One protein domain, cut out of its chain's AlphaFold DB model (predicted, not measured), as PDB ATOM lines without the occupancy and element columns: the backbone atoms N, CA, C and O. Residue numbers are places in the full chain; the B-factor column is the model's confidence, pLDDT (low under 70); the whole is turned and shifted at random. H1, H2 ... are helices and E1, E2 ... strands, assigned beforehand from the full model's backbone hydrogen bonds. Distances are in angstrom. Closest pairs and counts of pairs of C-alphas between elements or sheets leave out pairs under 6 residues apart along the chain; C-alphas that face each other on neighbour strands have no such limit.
ATOM      1  N   LYS A 139      -9.361  -8.238 -48.972       93.38
ATOM      2  CA  LYS A 139      -9.536  -7.194 -47.964       93.38
ATOM      3  C   LYS A 139     -10.492  -7.738 -46.908       93.38
ATOM      4  O   LYS A 139     -11.612  -8.126 -47.235       93.38
ATOM      5  N   LEU A 140     -10.025  -7.774 -45.666       96.12
ATOM      6  CA  LEU A 140     -10.821  -8.138 -44.501       96.12
ATOM      7  C   LEU A 140     -11.232  -6.863 -43.763       96.12
ATOM      8  O   LEU A 140     -10.462  -5.899 -43.703       96.12
ATOM      9  N   ASP A 141     -12.446  -6.853 -43.226       94.94
ATOM     10  CA  ASP A 141     -12.885  -5.804 -42.308       94.94
ATOM     11  C   ASP A 141     -12.206  -5.941 -40.932       94.94
ATOM     12  O   ASP A 141     -11.485  -6.904 -40.657       94.94
ATOM     13  N   ILE A 142     -12.450  -4.983 -40.033       95.19
ATOM     14  CA  ILE A 142     -11.932  -5.046 -38.656       95.19
ATOM     15  C   ILE A 142     -12.455  -6.266 -37.866       95.19
ATOM     16  O   ILE A 142     -11.886  -6.630 -36.840       95.19
ATOM     17  N   THR A 143     -13.523  -6.909 -38.347       94.38
ATOM     18  CA  THR A 143     -14.109  -8.138 -37.785       94.38
ATOM     19  C   THR A 143     -13.478  -9.405 -38.384       94.38
ATOM     20  O   THR A 143     -13.740 -10.508 -37.910       94.38
ATOM     21  N   GLY A 144     -12.625  -9.278 -39.405       95.75
ATOM     22  CA  GLY A 144     -12.020 -10.400 -40.121       95.75
ATOM     23  C   GLY A 144     -12.913 -11.022 -41.199       95.75
ATOM     24  O   GLY A 144     -12.583 -12.087 -41.711       95.75
ATOM     25  N   LYS A 145     -14.039 -10.398 -41.563       95.00
ATOM     26  CA  LYS A 145     -14.919 -10.863 -42.643       95.00
ATOM     27  C   LYS A 145     -14.450 -10.326 -43.990       95.00
ATOM     28  O   LYS A 145     -14.045  -9.170 -44.113       95.00
ATOM     29  N   THR A 146     -14.586 -11.155 -45.017       96.06
ATOM     30  CA  THR A 146     -14.303 -10.779 -46.403       96.06
ATOM     31  C   THR A 146     -15.313  -9.754 -46.919       96.06
ATOM     32  O   THR A 146     -16.526  -9.896 -46.729       96.06
ATOM     33  N   VAL A 147     -14.800  -8.710 -47.569       96.56
ATOM     34  CA  VAL A 147     -15.594  -7.693 -48.272       96.56
ATOM     35  C   VAL A 147     -16.120  -8.286 -49.575       96.56
ATOM     36  O   VAL A 147     -15.340  -8.850 -50.341       96.56
ATOM     37  N   MET A 148     -17.426  -8.177 -49.817       94.31
ATOM     38  CA  MET A 148     -18.056  -8.710 -51.033       94.31
ATOM     39  C   MET A 148     -17.989  -7.708 -52.193       94.31
ATOM     40  O   MET A 148     -17.735  -6.519 -51.991       94.31
ATOM     41  N   GLU A 149     -18.244  -8.180 -53.413       93.12
ATOM     42  CA  GLU A 149     -18.418  -7.311 -54.580       93.12
ATOM     43  C   GLU A 149     -19.603  -6.356 -54.347       93.12
ATOM     44  O   GLU A 149     -20.679  -6.776 -53.928       93.12
ATOM     45  N   GLY A 150     -19.380  -5.051 -54.535       94.19
ATOM     46  CA  GLY A 150     -20.349  -3.990 -54.210       94.19
ATOM     47  C   GLY A 150     -20.171  -3.341 -52.829       94.19
ATOM     48  O   GLY A 150     -20.845  -2.359 -52.511       94.19
ATOM     49  N   GLU A 151     -19.230  -3.826 -52.018       96.25
ATOM     50  CA  GLU A 151     -18.894  -3.230 -50.726       96.25
ATOM     51  C   GLU A 151     -17.505  -2.585 -50.718       96.25
ATOM     52  O   GLU A 151     -16.563  -3.000 -51.398       96.25
ATOM     53  N   GLY A 152     -17.375  -1.551 -49.896       96.56
ATOM     54  CA  GLY A 152     -16.161  -0.796 -49.652       96.56
ATOM     55  C   GLY A 152     -15.725  -0.845 -48.191       96.56
ATOM     56  O   GLY A 152     -16.529  -1.115 -47.301       96.56
ATOM     57  N   LEU A 153     -14.450  -0.532 -47.937       97.44
ATOM     58  CA  LEU A 153     -13.950  -0.264 -46.587       97.44
ATOM     59  C   LEU A 153     -13.794   1.243 -46.360       97.44
ATOM     60  O   LEU A 153     -13.064   1.901 -47.105       97.44
ATOM     61  N   PHE A 154     -14.389   1.755 -45.284       97.62
ATOM     62  CA  PHE A 154     -14.139   3.100 -44.764       97.62
ATOM     63  C   PHE A 154     -13.735   3.002 -43.290       97.62
ATOM     64  O   PHE A 154     -14.485   2.472 -42.473       97.62
ATOM     65  N   GLN A 155     -12.520   3.448 -42.949       96.06
ATOM     66  CA  GLN A 155     -11.952   3.339 -41.592       96.06
ATOM     67  C   GLN A 155     -12.012   1.923 -40.975       96.06
ATOM     68  O   GLN A 155     -12.160   1.769 -39.766       96.06
ATOM     69  N   GLY A 156     -11.924   0.869 -41.795       96.00
ATOM     70  CA  GLY A 156     -12.012  -0.523 -41.329       96.00
ATOM     71  C   GLY A 156     -13.430  -1.107 -41.260       96.00
ATOM     72  O   GLY A 156     -13.564  -2.302 -40.996       96.00
ATOM     73  N   PHE A 157     -14.467  -0.309 -41.532       97.19
ATOM     74  CA  PHE A 157     -15.873  -0.726 -41.527       97.19
ATOM     75  C   PHE A 157     -16.395  -0.962 -42.946       97.19
ATOM     76  O   PHE A 157     -15.949  -0.308 -43.893       97.19
ATOM     77  N   ARG A 158     -17.343  -1.898 -43.085       97.31
ATOM     78  CA  ARG A 158     -17.992  -2.233 -44.361       97.31
ATOM     79  C   ARG A 158     -19.107  -1.243 -44.663       97.31
ATOM     80  O   ARG A 158     -19.983  -1.015 -43.835       97.31
ATOM     81  N   VAL A 159     -19.078  -0.703 -45.871       98.06
ATOM     82  CA  VAL A 159     -20.054   0.264 -46.384       98.06
ATOM     83  C   VAL A 159     -20.370  -0.039 -47.843       98.06
ATOM     84  O   VAL A 159     -19.648  -0.807 -48.478       98.06
ATOM     85  N   LYS A 160     -21.441   0.540 -48.392       97.62
ATOM     86  CA  LYS A 160     -21.730   0.425 -49.829       97.62
ATOM     87  C   LYS A 160     -20.649   1.127 -50.650       97.62
ATOM     88  O   LYS A 160     -20.058   2.111 -50.198       97.62
ATOM     89  N   LEU A 161     -20.396   0.631 -51.860       97.31
ATOM     90  CA  LEU A 161     -19.435   1.253 -52.772       97.31
ATOM     91  C   LEU A 161     -19.803   2.719 -53.074       97.31
ATOM     92  O   LEU A 161     -18.922   3.578 -53.080       97.31
ATOM     93  N   ASP A 162     -21.099   2.997 -53.228       97.06
ATOM     94  CA  ASP A 162     -21.650   4.326 -53.534       97.06
ATOM     95  C   ASP A 162     -21.423   5.343 -52.406       97.06
ATOM     96  O   ASP A 162     -21.262   6.539 -52.648       97.06
ATOM     97  N   ASP A 163     -21.335   4.872 -51.158       97.81
ATOM     98  CA  ASP A 163     -21.122   5.726 -49.988       97.81
ATOM     99  C   ASP A 163     -19.658   6.126 -49.790       97.81
ATOM    100  O   ASP A 163     -19.374   7.145 -49.157       97.81
ATOM    101  N   LEU A 164     -18.709   5.366 -50.341       97.12
ATOM    102  CA  LEU A 164     -17.280   5.658 -50.208       97.12
ATOM    103  C   LEU A 164     -16.879   7.061 -50.691       97.12
ATOM    104  O   LEU A 164     -16.169   7.745 -49.945       97.12
ATOM    105  N   PRO A 165     -17.238   7.513 -51.913       98.19
ATOM    106  CA  PRO A 165     -16.879   8.853 -52.367       98.19
ATOM    107  C   PRO A 165     -17.532   9.931 -51.498       98.19
ATOM    108  O   PRO A 165     -16.862  10.905 -51.151       98.19
ATOM    109  N   ARG A 166     -18.788   9.725 -51.079       98.06
ATOM    110  CA  ARG A 166     -19.517  10.643 -50.195       98.06
ATOM    111  C   ARG A 166     -18.818  10.798 -48.841       98.06
ATOM    112  O   ARG A 166     -18.536  11.919 -48.433       98.06
ATOM    113  N   LEU A 167     -18.466   9.688 -48.188       98.19
ATOM    114  CA  LEU A 167     -17.778   9.689 -46.890       98.19
ATOM    115  C   LEU A 167     -16.368  10.289 -46.971       98.19
ATOM    116  O   LEU A 167     -15.969  11.037 -46.084       98.19
ATOM    117  N   LYS A 168     -15.619  10.016 -48.048       98.19
ATOM    118  CA  LYS A 168     -14.294  10.625 -48.269       98.19
ATOM    119  C   LYS A 168     -14.370  12.124 -48.536       98.19
ATOM    120  O   LYS A 168     -13.438  12.840 -48.182       98.19
ATOM    121  N   LYS A 169     -15.420  12.587 -49.215       98.38
ATOM    122  CA  LYS A 169     -15.656  14.016 -49.426       98.38
ATOM    123  C   LYS A 169     -15.958  14.689 -48.086       98.38
ATOM    124  O   LYS A 169     -15.237  15.602 -47.714       98.38
ATOM    125  N   LEU A 170     -16.892  14.129 -47.316       98.25
ATOM    126  CA  LEU A 170     -17.230  14.613 -45.978       98.25
ATOM    127  C   LEU A 170     -16.007  14.677 -45.045       98.25
ATOM    128  O   LEU A 170     -15.803  15.677 -44.372       98.25
ATOM    129  N   GLU A 171     -15.160  13.643 -45.032       98.19
ATOM    130  CA  GLU A 171     -13.925  13.633 -44.232       98.19
ATOM    131  C   GLU A 171     -12.969  14.773 -44.617       98.19
ATOM    132  O   GLU A 171     -12.335  15.364 -43.746       98.19
ATOM    133  N   LYS A 172     -12.860  15.101 -45.912       98.50
ATOM    134  CA  LYS A 172     -12.037  16.226 -46.380       98.50
ATOM    135  C   LYS A 172     -12.643  17.565 -45.981       98.50
ATOM    136  O   LYS A 172     -11.902  18.406 -45.484       98.50
ATOM    137  N   ASP A 173     -13.948  17.733 -46.173       98.25
ATOM    138  CA  ASP A 173     -14.666  18.976 -45.878       98.25
ATOM    139  C   ASP A 173     -14.590  19.289 -44.376       98.25
ATOM    140  O   ASP A 173     -14.163  20.371 -43.980       98.25
ATOM    141  N   LEU A 174     -14.866  18.295 -43.526       98.00
ATOM    142  CA  LEU A 174     -14.737  18.436 -42.076       98.00
ATOM    143  C   LEU A 174     -13.279  18.684 -41.651       98.00
ATOM    144  O   LEU A 174     -13.028  19.458 -40.736       98.00
ATOM    145  N   LYS A 175     -12.293  18.080 -42.328       98.06
ATOM    146  CA  LYS A 175     -10.870  18.311 -42.027       98.06
ATOM    147  C   LYS A 175     -10.399  19.708 -42.435       98.06
ATOM    148  O   LYS A 175      -9.440  20.205 -41.853       98.06
ATOM    149  N   LEU A 176     -11.008  20.319 -43.451       98.25
ATOM    150  CA  LEU A 176     -10.774  21.725 -43.781       98.25
ATOM    151  C   LEU A 176     -11.386  22.629 -42.708       98.25
ATOM    152  O   LEU A 176     -10.684  23.501 -42.214       98.25
ATOM    153  N   ALA A 177     -12.610  22.341 -42.260       97.88
ATOM    154  CA  ALA A 177     -13.253  23.097 -41.186       97.88
ATOM    155  C   ALA A 177     -12.473  23.045 -39.856       97.88
ATOM    156  O   ALA A 177     -12.328  24.070 -39.200       97.88
ATOM    157  N   VAL A 178     -11.900  21.887 -39.497       98.19
ATOM    158  CA  VAL A 178     -11.003  21.758 -38.329       98.19
ATOM    159  C   VAL A 178      -9.744  22.617 -38.480       98.19
ATOM    160  O   VAL A 178      -9.298  23.221 -37.519       98.19
ATOM    161  N   LYS A 179      -9.155  22.698 -39.681       98.12
ATOM    162  CA  LYS A 179      -7.963  23.539 -39.921       98.12
ATOM    163  C   LYS A 179      -8.257  25.034 -39.882       98.12
ATOM    164  O   LYS A 179      -7.328  25.817 -39.740       98.12
ATOM    165  N   GLU A 180      -9.507  25.405 -40.113       98.12
ATOM    166  CA  GLU A 180      -9.997  26.778 -40.019       98.12
ATOM    167  C   GLU A 180     -10.477  27.104 -38.593       98.12
ATOM    168  O   GLU A 180     -11.104  28.140 -38.404       98.12
ATOM    169  N   ASP A 181     -10.228  26.213 -37.619       96.62
ATOM    170  CA  ASP A 181     -10.655  26.306 -36.217       96.62
ATOM    171  C   ASP A 181     -12.175  26.523 -36.044       96.62
ATOM    172  O   ASP A 181     -12.646  26.998 -35.015       96.62
ATOM    173  N   LYS A 182     -12.970  26.134 -37.054       96.56
ATOM    174  CA  LYS A 182     -14.438  26.265 -37.052       96.56
ATOM    175  C   LYS A 182     -15.139  25.162 -36.264       96.56
ATOM    176  O   LYS A 182     -16.309  25.307 -35.929       96.56
ATOM    177  N   ILE A 183     -14.476  24.021 -36.083       97.12
ATOM    178  CA  ILE A 183     -15.052  22.797 -35.516       97.12
ATOM    179  C   ILE A 183     -14.000  22.131 -34.634       97.12
ATOM    180  O   ILE A 183     -12.846  21.988 -35.043       97.12
ATOM    181  N   ASN A 184     -14.414  21.652 -33.461       98.12
ATOM    182  CA  ASN A 184     -13.536  20.902 -32.568       98.12
ATOM    183  C   ASN A 184     -13.232  19.495 -33.115       98.12
ATOM    184  O   ASN A 184     -14.081  18.843 -33.731       98.12
ATOM    185  N   ASP A 185     -12.046  18.957 -32.814       97.44
ATOM    186  CA  ASP A 185     -11.654  17.597 -33.225       97.44
ATOM    187  C   ASP A 185     -12.654  16.515 -32.754       97.44
ATOM    188  O   ASP A 185     -12.881  15.509 -33.439       97.44
ATOM    189  N   GLU A 186     -13.302  16.720 -31.606       97.88
ATOM    190  CA  GLU A 186     -14.336  15.818 -31.084       97.88
ATOM    191  C   GLU A 186     -15.616  15.836 -31.929       97.88
ATOM    192  O   GLU A 186     -16.194  14.782 -32.216       97.88
ATOM    193  N   GLU A 187     -16.032  17.013 -32.396       97.69
ATOM    194  CA  GLU A 187     -17.189  17.187 -33.278       97.69
ATOM    195  C   GLU A 187     -16.905  16.625 -34.675       97.69
ATOM    196  O   GLU A 187     -17.755  15.942 -35.260       97.69
ATOM    197  N   PHE A 188     -15.679  16.810 -35.176       98.06
ATOM    198  CA  PHE A 188     -15.188  16.166 -36.395       98.06
ATOM    199  C   PHE A 188     -15.321  14.637 -36.311       98.06
ATOM    200  O   PHE A 188     -15.910  13.997 -37.189       98.06
ATOM    201  N   GLN A 189     -14.828  14.023 -35.230       97.81
ATOM    202  CA  GLN A 189     -14.939  12.573 -35.045       97.81
ATOM    203  C   GLN A 189     -16.393  12.131 -34.825       97.81
ATOM    204  O   GLN A 189     -16.807  11.079 -35.326       97.81
ATOM    205  N   GLY A 190     -17.184  12.920 -34.093       98.06
ATOM    206  CA  GLY A 190     -18.589  12.646 -33.799       98.06
ATOM    207  C   GLY A 190     -19.460  12.614 -35.056       98.06
ATOM    208  O   GLY A 190     -20.189  11.638 -35.285       98.06
ATOM    209  N   THR A 191     -19.338  13.634 -35.904       97.88
ATOM    210  CA  THR A 191     -20.055  13.746 -37.185       97.88
ATOM    211  C   THR A 191     -19.658  12.626 -38.146       97.88
ATOM    212  O   THR A 191     -20.530  11.914 -38.659       97.88
ATOM    213  N   LEU A 192     -18.358  12.368 -38.302       98.12
ATOM    214  CA  LEU A 192     -17.857  11.316 -39.186       98.12
ATOM    215  C   LEU A 192     -18.293   9.913 -38.723       98.12
ATOM    216  O   LEU A 192     -18.704   9.079 -39.534       98.12
ATOM    217  N   LYS A 193     -18.280   9.649 -37.410       98.19
ATOM    218  CA  LYS A 193     -18.778   8.395 -36.819       98.19
ATOM    219  C   LYS A 193     -20.285   8.224 -37.018       98.19
ATOM    220  O   LYS A 193     -20.728   7.096 -37.255       98.19
ATOM    221  N   LYS A 194     -21.072   9.302 -36.917       98.06
ATOM    222  CA  LYS A 194     -22.527   9.286 -37.146       98.06
ATOM    223  C   LYS A 194     -22.850   8.931 -38.596       98.06
ATOM    224  O   LYS A 194     -23.622   8.000 -38.819       98.06
ATOM    225  N   GLU A 195     -22.211   9.589 -39.560       98.19
ATOM    226  CA  GLU A 195     -22.424   9.308 -40.988       98.19
ATOM    227  C   GLU A 195     -21.921   7.921 -41.388       98.19
ATOM    228  O   GLU A 195     -22.619   7.180 -42.085       98.19
ATOM    229  N   ARG A 196     -20.783   7.484 -40.840       97.88
ATOM    230  CA  ARG A 196     -20.320   6.102 -41.004       97.88
ATOM    231  C   ARG A 196     -21.352   5.086 -40.500       97.88
ATOM    232  O   ARG A 196     -21.632   4.117 -41.198       97.88
ATOM    233  N   ARG A 197     -21.938   5.302 -39.311       97.75
ATOM    234  CA  ARG A 197     -22.986   4.424 -38.747       97.75
ATOM    235  C   ARG A 197     -24.254   4.414 -39.598       97.75
ATOM    236  O   ARG A 197     -24.870   3.360 -39.722       97.75
ATOM    237  N   ARG A 198     -24.658   5.550 -40.180       97.81
ATOM    238  CA  ARG A 198     -25.791   5.589 -41.124       97.81
ATOM    239  C   ARG A 198     -25.519   4.692 -42.330       97.81
ATOM    240  O   ARG A 198     -26.322   3.811 -42.610       97.81
ATOM    241  N   ALA A 199     -24.360   4.848 -42.966       97.75
ATOM    242  CA  ALA A 199     -23.999   4.073 -44.150       97.75
ATOM    243  C   ALA A 199     -23.820   2.564 -43.848       97.75
ATOM    244  O   ALA A 199     -24.219   1.709 -44.642       97.75
ATOM    245  N   GLU A 200     -23.297   2.210 -42.669       96.25
ATOM    246  CA  GLU A 200     -23.257   0.823 -42.176       96.25
ATOM    247  C   GLU A 200     -24.671   0.251 -41.966       96.25
ATOM    248  O   GLU A 200     -24.974  -0.857 -42.416       96.25
ATOM    249  N   ASN A 201     -25.563   1.022 -41.336       96.25
ATOM    250  CA  ASN A 201     -26.960   0.635 -41.148       96.25
ATOM    251  C   ASN A 201     -27.692   0.474 -42.485       96.25
ATOM    252  O   ASN A 201     -28.484  -0.455 -42.628       96.25
ATOM    253  N   ASP A 202     -27.419   1.324 -43.472       95.62
ATOM    254  CA  ASP A 202     -28.011   1.222 -44.806       95.62
ATOM    255  C   ASP A 202     -27.522  -0.020 -45.555       95.62
ATOM    256  O   ASP A 202     -28.305  -0.664 -46.264       95.62
ATOM    257  N   LEU A 203     -26.253  -0.405 -45.373       94.75
ATOM    258  CA  LEU A 203     -25.737  -1.684 -45.859       94.75
ATOM    259  C   LEU A 203     -26.448  -2.855 -45.159       94.75
ATOM    260  O   LEU A 203     -26.941  -3.763 -45.832       94.75
ATOM    261  N   ALA A 204     -26.574  -2.817 -43.830       93.56
ATOM    262  CA  ALA A 204     -27.272  -3.849 -43.062       93.56
ATOM    263  C   ALA A 204     -28.754  -3.977 -43.463       93.56
ATOM    264  O   ALA A 204     -29.248  -5.092 -43.636       93.56
ATOM    265  N   ARG A 205     -29.445  -2.853 -43.692       92.56
ATOM    266  CA  ARG A 205     -30.824  -2.810 -44.205       92.56
ATOM    267  C   ARG A 205     -30.916  -3.389 -45.608       92.56
ATOM    268  O   ARG A 205     -31.782  -4.219 -45.845       92.56
ATOM    269  N   SER A 206     -30.004  -3.029 -46.515       90.06
ATOM    270  CA  SER A 206     -30.011  -3.590 -47.875       90.06
ATOM    271  C   SER A 206     -29.814  -5.108 -47.891       90.06
ATOM    272  O   SER A 206     -30.471  -5.797 -48.661       90.06
ATOM    273  N   LYS A 207     -29.000  -5.647 -46.973       89.38
ATOM    274  CA  LYS A 207     -28.851  -7.100 -46.797       89.38
ATOM    275  C   LYS A 207     -30.087  -7.743 -46.186       89.38
ATOM    276  O   LYS A 207     -30.509  -8.802 -46.636       89.38
ATOM    277  N   LYS A 208     -30.676  -7.107 -45.169       85.94
ATOM    278  CA  LYS A 208     -31.885  -7.612 -44.512       85.94
ATOM    279  C   LYS A 208     -33.092  -7.581 -45.450       85.94
ATOM    280  O   LYS A 208     -33.914  -8.481 -45.385       85.94
ATOM    281  N   ASN A 209     -33.168  -6.616 -46.358       63.59
ATOM    282  CA  ASN A 209     -34.254  -6.511 -47.331       63.59
ATOM    283  C   ASN A 209     -34.177  -7.570 -48.444       63.59
ATOM    284  O   ASN A 209     -35.153  -7.740 -49.161       63.59
ATOM    285  N   GLY A 210     -33.073  -8.319 -48.555       56.41
ATOM    286  CA  GLY A 210     -33.031  -9.559 -49.339       56.41
ATOM    287  C   GLY A 210     -33.638 -10.771 -48.615       56.41
ATOM    288  O   GLY A 210     -33.752 -11.834 -49.215       56.41
ATOM    289  N   LEU A 211     -33.992 -10.631 -47.331       49.41
ATOM    290  CA  LEU A 211     -34.444 -11.723 -46.458       49.41
ATOM    291  C   LEU A 211     -35.567 -11.326 -45.485       49.41
ATOM    292  O   LEU A 211     -35.942 -12.112 -44.620       49.41
ATOM    293  N   LEU A 212     -36.172 -10.143 -45.645       49.41
ATOM    294  CA  LEU A 212     -37.619 -10.107 -45.503       49.41
ATOM    295  C   LEU A 212     -38.083 -11.014 -46.628       49.41
ATOM    296  O   LEU A 212     -37.754 -10.693 -47.775       49.41
ATOM    297  N   PRO A 213     -38.709 -12.169 -46.325       49.16
ATOM    298  CA  PRO A 213     -39.221 -13.016 -47.371       49.16
ATOM    299  C   PRO A 213     -40.000 -12.073 -48.256       49.16
ATOM    300  O   PRO A 213     -40.882 -11.337 -47.801       49.16
TER     301      PRO A 213
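AT A GLANCE: This is residues 139 to 213 of the 274 residues of the protein "ZCCHC9" of Lepeophtheirus salmonis (UniProt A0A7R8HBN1). Two long helices, H1 and H2, lie side by side as a helical hairpin, and a small two-strand hairpin, E1 and E2, packs on it near the end where H1 begins. Residues 139 to 150, with no named element, loop over the side of the strands away from H2, while residues 207 to 213 stand free and stick out. The printed part has 75 residues with two named strands and then two named helices, in the order E1 E2 H1 H2; the sheet E1 - E2 is antiparallel and the class is mostly helix. The whole is loose, with a radius of gyration of the C-alphas of 14.2 A, and elongated, spanning 49 by 25 by 19 A.

HOW THE PARTS SIT: Start at E1, residues 151 to 154, and E2, residues 157 to 160: this hairpin is antiparallel at 134 degrees, with N 152 and O 159 2.8 A apart, within hydrogen-bond range. Next comes H1, residues 163 to 179; its closest C-alpha to E1 is that of Leu 164, 6.6 A from that of Gly 152. Then look at H2, residues 185 to 208: its closest C-alphas with E2 are those of Glu 200 and Val 159, 5.3 A apart. H1 and H2 form a helical hairpin and touch, closest at the C-alphas of Leu 174 and Phe 188, 6.1 A apart. They run opposite ways at a shallow tilt of 8 degrees. In H1 and H2 every O i to N i+4 pair is within hydrogen-bond range.

IN THESE COORDINATES: Find C-alpha 151 at (-18.894, -3.230, -50.726), where E1 begins its 9.9 A; E2 measures 10.2 A. H1 runs 24.3 A from C-alpha 163 at (-21.122, 5.726, -49.988). H2 runs 34.2 A to C-alpha 208 at (-31.885, -7.612, -44.512).

THE WHOLE: The two C-alphas farthest apart, those of Glu 180 and Pro 213, are 49.9 A apart. The printed part has no cut, and the links E1 to E2, E2 to H1 and H1 to H2 are tight. The mean pLDDT of the printed part is 93.7; look for values under 70 at residues 209 to 213.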